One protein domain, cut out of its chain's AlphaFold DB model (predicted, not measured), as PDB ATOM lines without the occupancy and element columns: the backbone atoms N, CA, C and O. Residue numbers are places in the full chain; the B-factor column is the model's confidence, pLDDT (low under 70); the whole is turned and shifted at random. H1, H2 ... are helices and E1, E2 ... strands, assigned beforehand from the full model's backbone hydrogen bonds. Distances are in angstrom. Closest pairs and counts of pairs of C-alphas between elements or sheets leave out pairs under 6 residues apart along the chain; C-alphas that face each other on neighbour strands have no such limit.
ATOM      1  N   VAL A   3     247.770 262.172 380.146       92.44
ATOM      2  CA  VAL A   3     246.561 262.518 379.389       92.44
ATOM      3  C   VAL A   3     246.518 261.722 378.101       92.44
ATOM      4  O   VAL A   3     247.500 261.665 377.358       92.44
ATOM      5  N   LYS A   4     245.361 261.123 377.835       93.56
ATOM      6  CA  LYS A   4     245.077 260.363 376.619       93.56
ATOM      7  C   LYS A   4     243.795 260.856 375.973       93.56
ATOM      8  O   LYS A   4     242.927 261.430 376.631       93.56
ATOM      9  N   LEU A   5     243.664 260.548 374.688       91.94
ATOM     10  CA  LEU A   5     242.400 260.651 373.979       91.94
ATOM     11  C   LEU A   5     241.835 259.263 373.708       91.94
ATOM     12  O   LEU A   5     242.582 258.330 373.416       91.94
ATOM     13  N   SER A   6     240.514 259.167 373.787       91.38
ATOM     14  CA  SER A   6     239.741 258.031 373.293       91.38
ATOM     15  C   SER A   6     238.862 258.471 372.126       91.38
ATOM     16  O   SER A   6     238.562 259.656 371.982       91.38
ATOM     17  N   THR A   7     238.434 257.526 371.298       89.94
ATOM     18  CA  THR A   7     237.381 257.730 370.287       89.94
ATOM     19  C   THR A   7     236.105 256.954 370.612       89.94
ATOM     20  O   THR A   7     235.151 256.985 369.840       89.94
ATOM     21  N   ASP A   8     236.087 256.243 371.735       86.88
ATOM     22  CA  ASP A   8     234.953 255.490 372.254       86.88
ATOM     23  C   ASP A   8     234.843 255.628 373.784       86.88
ATOM     24  O   ASP A   8     235.722 256.172 374.461       86.88
ATOM     25  N   GLY A   9     233.723 255.152 374.332       85.50
ATOM     26  CA  GLY A   9     233.467 255.177 375.769       85.50
ATOM     27  C   GLY A   9     232.895 256.505 376.285       85.50
ATOM     28  O   GLY A   9     232.342 257.294 375.513       85.50
ATOM     29  N   PRO A  10     232.949 256.733 377.610       84.69
ATOM     30  CA  PRO A  10     232.311 257.881 378.238       84.69
ATOM     31  C   PRO A  10     233.020 259.179 377.864       84.69
ATOM     32  O   PRO A  10     234.170 259.181 377.425       84.69
ATOM     33  N   LYS A  11     232.339 260.303 378.100       84.06
ATOM     34  CA  LYS A  11     232.843 261.626 377.725       84.06
ATOM     35  C   LYS A  11     234.232 261.930 378.273       84.06
ATOM     36  O   LYS A  11     235.095 262.485 377.591       84.06
ATOM     37  N   ILE A  12     234.412 261.580 379.535       87.38
ATOM     38  CA  ILE A  12     235.666 261.677 380.244       87.38
ATOM     39  C   ILE A  12     235.679 260.619 381.330       87.38
ATOM     40  O   ILE A  12     234.638 260.322 381.921       87.38
ATOM     41  N   PHE A  13     236.842 260.043 381.587       87.25
ATOM     42  CA  PHE A  13     237.033 259.169 382.730       87.25
ATOM     43  C   PHE A  13     238.484 259.193 383.183       87.25
ATOM     44  O   PHE A  13     239.389 259.587 382.441       87.25
ATOM     45  N   THR A  14     238.686 258.793 384.430       89.94
ATOM     46  CA  THR A  14     239.986 258.804 385.088       89.94
ATOM     47  C   THR A  14     240.346 257.394 385.536       89.94
ATOM     48  O   THR A  14     239.480 256.563 385.812       89.94
ATOM     49  N   THR A  15     241.637 257.084 385.519       90.94
ATOM     50  CA  THR A  15     242.176 255.775 385.906       90.94
ATOM     51  C   THR A  15     243.627 255.919 386.372       90.94
ATOM     52  O   THR A  15     244.136 257.035 386.484       90.94
ATOM     53  N   TYR A  16     244.301 254.801 386.637       90.56
ATOM     54  CA  TYR A  16     245.702 254.758 387.036       90.56
ATOM     55  C   TYR A  16     246.513 253.834 386.138       90.56
ATOM     56  O   TYR A  16     246.103 252.714 385.838       90.56
ATOM     57  N   GLU A  17     247.712 254.283 385.783       90.88
ATOM     58  CA  GLU A  17     248.744 253.477 385.133       90.88
ATOM     59  C   GLU A  17     250.025 253.578 385.949       90.88
ATOM     60  O   GLU A  17     250.610 254.655 386.031       90.88
ATOM     61  N   ASN A  18     250.458 252.469 386.559       88.38
ATOM     62  CA  ASN A  18     251.656 252.421 387.409       88.38
ATOM     63  C   ASN A  18     251.674 253.568 388.443       88.38
ATOM     64  O   ASN A  18     252.597 254.380 388.467       88.38
ATOM     65  N   ASP A  19     250.588 253.685 389.216       86.44
ATOM     66  CA  ASP A  19     250.333 254.743 390.213       86.44
ATOM     67  C   ASP A  19     250.296 256.185 389.678       86.44
ATOM     68  O   ASP A  19     250.199 257.140 390.445       86.44
ATOM     69  N   THR A  20     250.277 256.367 388.359       88.62
ATOM     70  CA  THR A  20     250.102 257.683 387.743       88.62
ATOM     71  C   THR A  20     248.637 257.927 387.407       88.62
ATOM     72  O   THR A  20     248.033 257.127 386.696       88.62
ATOM     73  N   TYR A  21     248.086 259.055 387.871       90.50
ATOM     74  CA  TYR A  21     246.746 259.518 387.493       90.50
ATOM     75  C   TYR A  21     246.648 259.717 385.981       90.50
ATOM     76  O   TYR A  21     247.469 260.439 385.401       90.50
ATOM     77  N   VAL A  22     245.646 259.106 385.358       93.31
ATOM     78  CA  VAL A  22     245.386 259.176 383.920       93.31
ATOM     79  C   VAL A  22     244.038 259.839 383.687       93.31
ATOM     80  O   VAL A  22     243.019 259.345 384.160       93.31
ATOM     81  N   ALA A  23     244.030 260.915 382.908       93.69
ATOM     82  CA  ALA A  23     242.821 261.512 382.358       93.69
ATOM     83  C   ALA A  23     242.626 261.045 380.911       93.69
ATOM     84  O   ALA A  23     243.532 261.175 380.084       93.69
ATOM     85  N   ILE A  24     241.446 260.512 380.597       94.25
ATOM     86  CA  ILE A  24     241.095 260.054 379.252       94.25
ATOM     87  C   ILE A  24     239.915 260.886 378.757       94.25
ATOM     88  O   ILE A  24     238.817 260.805 379.306       94.25
ATOM     89  N   ILE A  25     240.152 261.697 377.725       94.19
ATOM     90  CA  ILE A  25     239.150 262.590 377.127       94.19
ATOM     91  C   ILE A  25     238.655 261.964 375.823       94.19
ATOM     92  O   ILE A  25     239.453 261.632 374.947       94.19
ATOM     93  N   ASN A  26     237.343 261.808 375.663       93.69
ATOM     94  CA  ASN A  26     236.787 261.294 374.416       93.69
ATOM     95  C   ASN A  26     236.752 262.406 373.349       93.69
ATOM     96  O   ASN A  26     236.081 263.422 373.517       93.69
ATOM     97  N   LYS A  27     237.471 262.212 372.238       93.06
ATOM     98  CA  LYS A  27     237.553 263.156 371.111       93.06
ATOM     99  C   LYS A  27     236.226 263.273 370.347       93.06
ATOM    100  O   LYS A  27     235.986 264.285 369.696       93.06
ATOM    101  N   MET A  28     235.363 262.260 370.425       92.88
ATOM    102  CA  MET A  28     234.052 262.278 369.766       92.88
ATOM    103  C   MET A  28     233.047 263.186 370.475       92.88
ATOM    104  O   MET A  28     231.994 263.493 369.919       92.88
ATOM    105  N   GLU A  29     233.361 263.633 371.689       91.12
ATOM    106  CA  GLU A  29     232.483 264.509 372.445       91.12
ATOM    107  C   GLU A  29     232.602 265.969 372.012       91.12
ATOM    108  O   GLU A  29     233.702 266.463 371.727       91.12
ATOM    109  N   PRO A  30     231.490 266.721 372.063       90.50
ATOM    110  CA  PRO A  30     231.542 268.162 371.915       90.50
ATOM    111  C   PRO A  30     232.531 268.781 372.907       90.50
ATOM    112  O   PRO A  30     232.568 268.433 374.093       90.50
ATOM    113  N   ASN A  31     233.290 269.763 372.425       93.31
ATOM    114  CA  ASN A  31     234.198 270.574 373.234       93.31
ATOM    115  C   ASN A  31     235.390 269.804 373.847       93.31
ATOM    116  O   ASN A  31     235.998 270.296 374.798       93.31
ATOM    117  N   TRP A  32     235.761 268.632 373.309       95.38
ATOM    118  CA  TRP A  32     236.932 267.861 373.765       95.38
ATOM    119  C   TRP A  32     238.218 268.704 373.804       95.38
ATOM    120  O   TRP A  32     238.992 268.608 374.756       95.38
ATOM    121  N   ALA A  33     238.413 269.576 372.806       96.75
ATOM    122  CA  ALA A  33     239.586 270.438 372.693       96.75
ATOM    123  C   ALA A  33     239.690 271.409 373.875       96.75
ATOM    124  O   ALA A  33     240.760 271.556 374.457       96.75
ATOM    125  N   TYR A  34     238.566 272.001 374.294       96.88
ATOM    126  CA  TYR A  34     238.523 272.875 375.465       96.88
ATOM    127  C   TYR A  34     238.946 272.146 376.732       96.88
ATOM    128  O   TYR A  34     239.751 272.669 377.490       96.88
ATOM    129  N   ARG A  35     238.470 270.913 376.929       95.06
ATOM    130  CA  ARG A  35     238.835 270.099 378.096       95.06
ATOM    131  C   ARG A  35     240.311 269.741 378.111       95.06
ATOM    132  O   ARG A  35     240.946 269.839 379.154       95.06
ATOM    133  N   LEU A  36     240.846 269.337 376.959       96.31
ATOM    134  CA  LEU A  36     242.259 269.002 376.828       96.31
ATOM    135  C   LEU A  36     243.134 270.211 377.167       96.31
ATOM    136  O   LEU A  36     244.061 270.093 377.967       96.31
ATOM    137  N   MET A  37     242.820 271.367 376.586       97.19
ATOM    138  CA  MET A  37     243.604 272.575 376.808       97.19
ATOM    139  C   MET A  37     243.431 273.117 378.230       97.19
ATOM    140  O   MET A  37     244.437 273.455 378.846       97.19
ATOM    141  N   ASP A  38     242.217 273.116 378.795       96.88
ATOM    142  CA  ASP A  38     241.975 273.482 380.201       96.88
ATOM    143  C   ASP A  38     242.842 272.642 381.146       96.88
ATOM    144  O   ASP A  38     243.494 273.188 382.034       96.88
ATOM    145  N   LEU A  39     242.913 271.326 380.920       95.25
ATOM    146  CA  LEU A  39     243.753 270.426 381.708       95.25
ATOM    147  C   LEU A  39     245.235 270.792 381.581       95.25
ATOM    148  O   LEU A  39     245.922 270.934 382.594       95.25
ATOM    149  N   ILE A  40     245.734 270.982 380.356       94.81
ATOM    150  CA  ILE A  40     247.137 271.348 380.107       94.81
ATOM    151  C   ILE A  40     247.493 272.668 380.801       94.81
ATOM    152  O   ILE A  40     248.511 272.743 381.493       94.81
ATOM    153  N   TYR A  41     246.667 273.705 380.640       95.25
ATOM    154  CA  TYR A  41     246.922 275.018 381.233       95.25
ATOM    155  C   TYR A  41     246.798 275.001 382.756       95.25
ATOM    156  O   TYR A  41     247.657 275.571 383.430       95.25
ATOM    157  N   TYR A  42     245.811 274.289 383.299       95.19
ATOM    158  CA  TYR A  42     245.662 274.099 384.739       95.19
ATOM    159  C   TYR A  42     246.896 273.423 385.352       95.19
ATOM    160  O   TYR A  42     247.471 273.924 386.315       95.19
ATOM    161  N   GLN A  43     247.358 272.318 384.764       93.31
ATOM    162  CA  GLN A  43     248.537 271.596 385.253       93.31
ATOM    163  C   GLN A  43     249.813 272.441 385.148       93.31
ATOM    164  O   GLN A  43     250.633 272.455 386.069       93.31
ATOM    165  N   LYS A  44     249.954 273.212 384.063       92.81
ATOM    166  CA  LYS A  44     251.050 274.172 383.905       92.81
ATOM    167  C   LYS A  44     251.030 275.243 384.997       92.81
ATOM    168  O   LYS A  44     252.090 275.585 385.513       92.81
ATOM    169  N   GLU A  45     249.856 275.754 385.364       92.69
ATOM    170  CA  GLU A  45     249.711 276.735 386.445       92.69
ATOM    171  C   GLU A  45     250.171 276.175 387.800       92.69
ATOM    172  O   GLU A  45     250.811 276.876 388.583       92.69
ATOM    173  N   LEU A  46     249.921 274.888 388.050       91.00
ATOM    174  CA  LEU A  46     250.404 274.189 389.242       91.00
ATOM    175  C   LEU A  46     251.904 273.850 389.206       91.00
ATOM    176  O   LEU A  46     252.414 273.262 390.158       91.00
ATOM    177  N   ASN A  47     252.621 274.189 388.128       91.19
ATOM    178  CA  ASN A  47     253.985 273.722 387.854       91.19
ATOM    179  C   ASN A  47     254.108 272.186 387.877       91.19
ATOM    180  O   ASN A  47     255.138 271.639 388.272       91.19
ATOM    181  N   GLN A  48     253.052 271.486 387.457       88.12
ATOM    182  CA  GLN A  48     253.016 270.031 387.374       88.12
ATOM    183  C   GLN A  48     253.279 269.564 385.939       88.12
ATOM    184  O   GLN A  48     252.744 270.105 384.970       88.12
ATOM    185  N   SER A  49     254.106 268.526 385.796       84.00
ATOM    186  CA  SER A  49     254.382 267.906 384.498       84.00
ATOM    187  C   SER A  49     253.234 266.994 384.053       84.00
ATOM    188  O   SER A  49     252.719 266.175 384.827       84.00
ATOM    189  N   VAL A  50     252.897 267.077 382.764       88.06
ATOM    190  CA  VAL A  50     251.888 266.235 382.113       88.06
ATOM    191  C   VAL A  50     252.541 265.386 381.023       88.06
ATOM    192  O   VAL A  50     253.181 265.921 380.121       88.06
ATOM    193  N   ASP A  51     252.360 264.066 381.092       92.44
ATOM    194  CA  ASP A  51     252.683 263.135 380.005       92.44
ATOM    195  C   ASP A  51     251.519 263.124 379.003       92.44
ATOM    196  O   ASP A  51     250.483 262.488 379.224       92.44
ATOM    197  N   LEU A  52     251.663 263.897 377.926       93.25
ATOM    198  CA  LEU A  52     250.683 263.987 376.849       93.25
ATOM    199  C   LEU A  52     250.894 262.849 375.847       93.25
ATOM    200  O   LEU A  52     251.764 262.917 374.981       93.25
ATOM    201  N   ARG A  53     250.042 261.820 375.905       93.88
ATOM    202  CA  ARG A  53     250.062 260.690 374.962       93.88
ATOM    203  C   ARG A  53     249.090 260.918 373.812       93.88
ATOM    204  O   ARG A  53     248.149 260.154 373.601       93.88
ATOM    205  N   ILE A  54     249.318 262.010 373.093       92.38
ATOM    206  CA  ILE A  54     248.528 262.454 371.942       92.38
ATOM    207  C   ILE A  54     249.470 262.866 370.810       92.38
ATOM    208  O   ILE A  54     250.581 263.332 371.053       92.38
ATOM    209  N   SER A  55     249.038 262.697 369.561       93.69
ATOM    210  CA  SER A  55     249.820 263.130 368.399       93.69
ATOM    211  C   SER A  55     249.935 264.656 368.346       93.69
ATOM    212  O   SER A  55     248.980 265.360 368.690       93.69
ATOM    213  N   THR A  56     251.050 265.167 367.824       94.56
ATOM    214  CA  THR A  56     251.288 266.609 367.661       94.56
ATOM    215  C   THR A  56     250.220 267.295 366.801       94.56
ATOM    216  O   THR A  56     249.877 268.445 367.058       94.56
ATOM    217  N   GLU A  57     249.663 266.607 365.806       96.50
ATOM    218  CA  GLU A  57     248.609 267.121 364.925       96.50
ATOM    219  C   GLU A  57     247.329 267.431 365.708       96.50
ATOM    220  O   GLU A  57     246.761 268.510 365.566       96.50
ATOM    221  N   ILE A  58     246.913 266.510 366.581       94.88
ATOM    222  CA  ILE A  58     245.727 266.680 367.428       94.88
ATOM    223  C   ILE A  58     245.944 267.772 368.479       94.88
ATOM    224  O   ILE A  58     245.027 268.538 368.761       94.88
ATOM    225  N   LEU A  59     247.148 267.873 369.050       95.88
ATOM    226  CA  LEU A  59     247.451 268.959 369.981       95.88
ATOM    227  C   LEU A  59     247.331 270.327 369.290       95.88
ATOM    228  O   LEU A  59     246.654 271.207 369.807       95.88
ATOM    229  N   LYS A  60     247.893 270.473 368.083       97.38
ATOM    230  CA  LYS A  60     247.761 271.703 367.283       97.38
ATOM    231  C   LYS A  60     246.308 272.015 366.926       97.38
ATOM    232  O   LYS A  60     245.904 273.172 366.963       97.38
ATOM    233  N   GLU A  61     245.517 270.997 366.586       97.44
ATOM    234  CA  GLU A  61     244.073 271.141 366.355       97.44
ATOM    235  C   GLU A  61     243.378 271.728 367.597       97.44
ATOM    236  O   GLU A  61     242.636 272.706 367.489       97.44
ATOM    237  N   ALA A  62     243.667 271.180 368.782       97.38
ATOM    238  CA  ALA A  62     243.095 271.655 370.036       97.38
ATOM    239  C   ALA A  62     243.525 273.092 370.374       97.38
ATOM    240  O   ALA A  62     242.686 273.893 370.782       97.38
ATOM    241  N   GLU A  63     244.794 273.442 370.155       97.62
ATOM    242  CA  GLU A  63     245.322 274.799 370.351       97.62
ATOM    243  C   GLU A  63     244.617 275.831 369.461       97.62
ATOM    244  O   GLU A  63     244.285 276.921 369.927       97.62
ATOM    245  N   ILE A  64     244.350 275.486 368.196       98.00
ATOM    246  CA  ILE A  64     243.625 276.358 367.260       98.00
ATOM    247  C   ILE A  64     242.189 276.579 367.739       98.00
ATOM    248  O   ILE A  64     241.729 277.719 367.775       98.00
ATOM    249  N   ILE A  65     241.487 275.512 368.136       96.94
ATOM    250  CA  ILE A  65     240.105 275.599 368.641       96.94
ATOM    251  C   ILE A  65     240.042 276.421 369.936       96.94
ATOM    252  O   ILE A  65     239.103 277.181 370.155       96.94
ATOM    253  N   TYR A  66     241.047 276.276 370.797       97.75
ATOM    254  CA  TYR A  66     241.124 276.944 372.092       97.75
ATOM    255  C   TYR A  66     241.604 278.401 372.016       97.75
ATOM    256  O   TYR A  66     241.615 279.106 373.026       97.75
ATOM    257  N   HIS A  67     242.006 278.883 370.842       96.75
ATOM    258  CA  HIS A  67     242.571 280.216 370.694       96.75
ATOM    259  C   HIS A  67     241.654 281.313 371.269       96.75
ATOM    260  O   HIS A  67     240.475 281.399 370.935       96.75
TER     261      HIS A  67
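Overview. This is residues 3 to 67 of the 233 residues of an uncharacterized protein of Tenericutes bacterium MZ-XQ (UniProt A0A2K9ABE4). A small twisted sheet of four strands has the long helix H1 over one face, running along the strands, while its other face is bare. H2 crosses the early part of H1 and is not on the sheet; residues 41 to 47, of which 41 to 45 belong to H1, stick out. The printed part has 65 residues, with four named strands and two named helices in the order E1, E2, E3, H1, E4, H2 along the chain, a mixed class of helices and strands, and the sheet, order E2, E3, E1, E4, is mixed. The whole is compact, with a radius of gyration of the C-alphas of 11.5 A and spans of 31 by 29 by 17 A.

Along the chain. Find C-alpha 3 at (246.561, 262.518, 379.389), where E1, residues 3 to 6, begins its 10.2 A. Its neighbours in the sheet are E3, residues 20 to 26, 19.2 A, and E4, residues 51 to 53, 6.2 A. E2, residues 12 to 17, covers 16.2 A. H1, residues 32 to 45, runs 20.1 A from (236.932, 267.861, 373.765). H2, residues 56 to 65, runs 14.4 A to C-alpha 65 at (240.105, 275.599, 368.641).

Arrangement. Look at the hairpin E2 and E3, antiparallel, with N 22 and O 15 2.8 A apart. E3 and E1 are parallel, N 4 to O 23 being 2.9 A, and so are E1 and E4, N 53 to O 3 being 2.9 A. H1 lies over E3 and E1 at a height over the sheet of 10.1 A; E3, H1 and E4 form a split strand-helix-strand unit, E1 between its strands, with a right-handed crossover. H1 touches H2 with residues 33 to 37 alone, about perpendicular at 84 degrees; their closest C-alphas, of Ala 33 and Ala 62, are 4.6 A apart. In H1 and H2 every O i to N i+4 pair is within hydrogen-bond range.

Size, cuts and confidence. The farthest C-alphas, of Asn 18 and His 67, are 33.7 A apart. The printed part has no cut, its five links are tight, and no printed residue is under 70 in pLDDT.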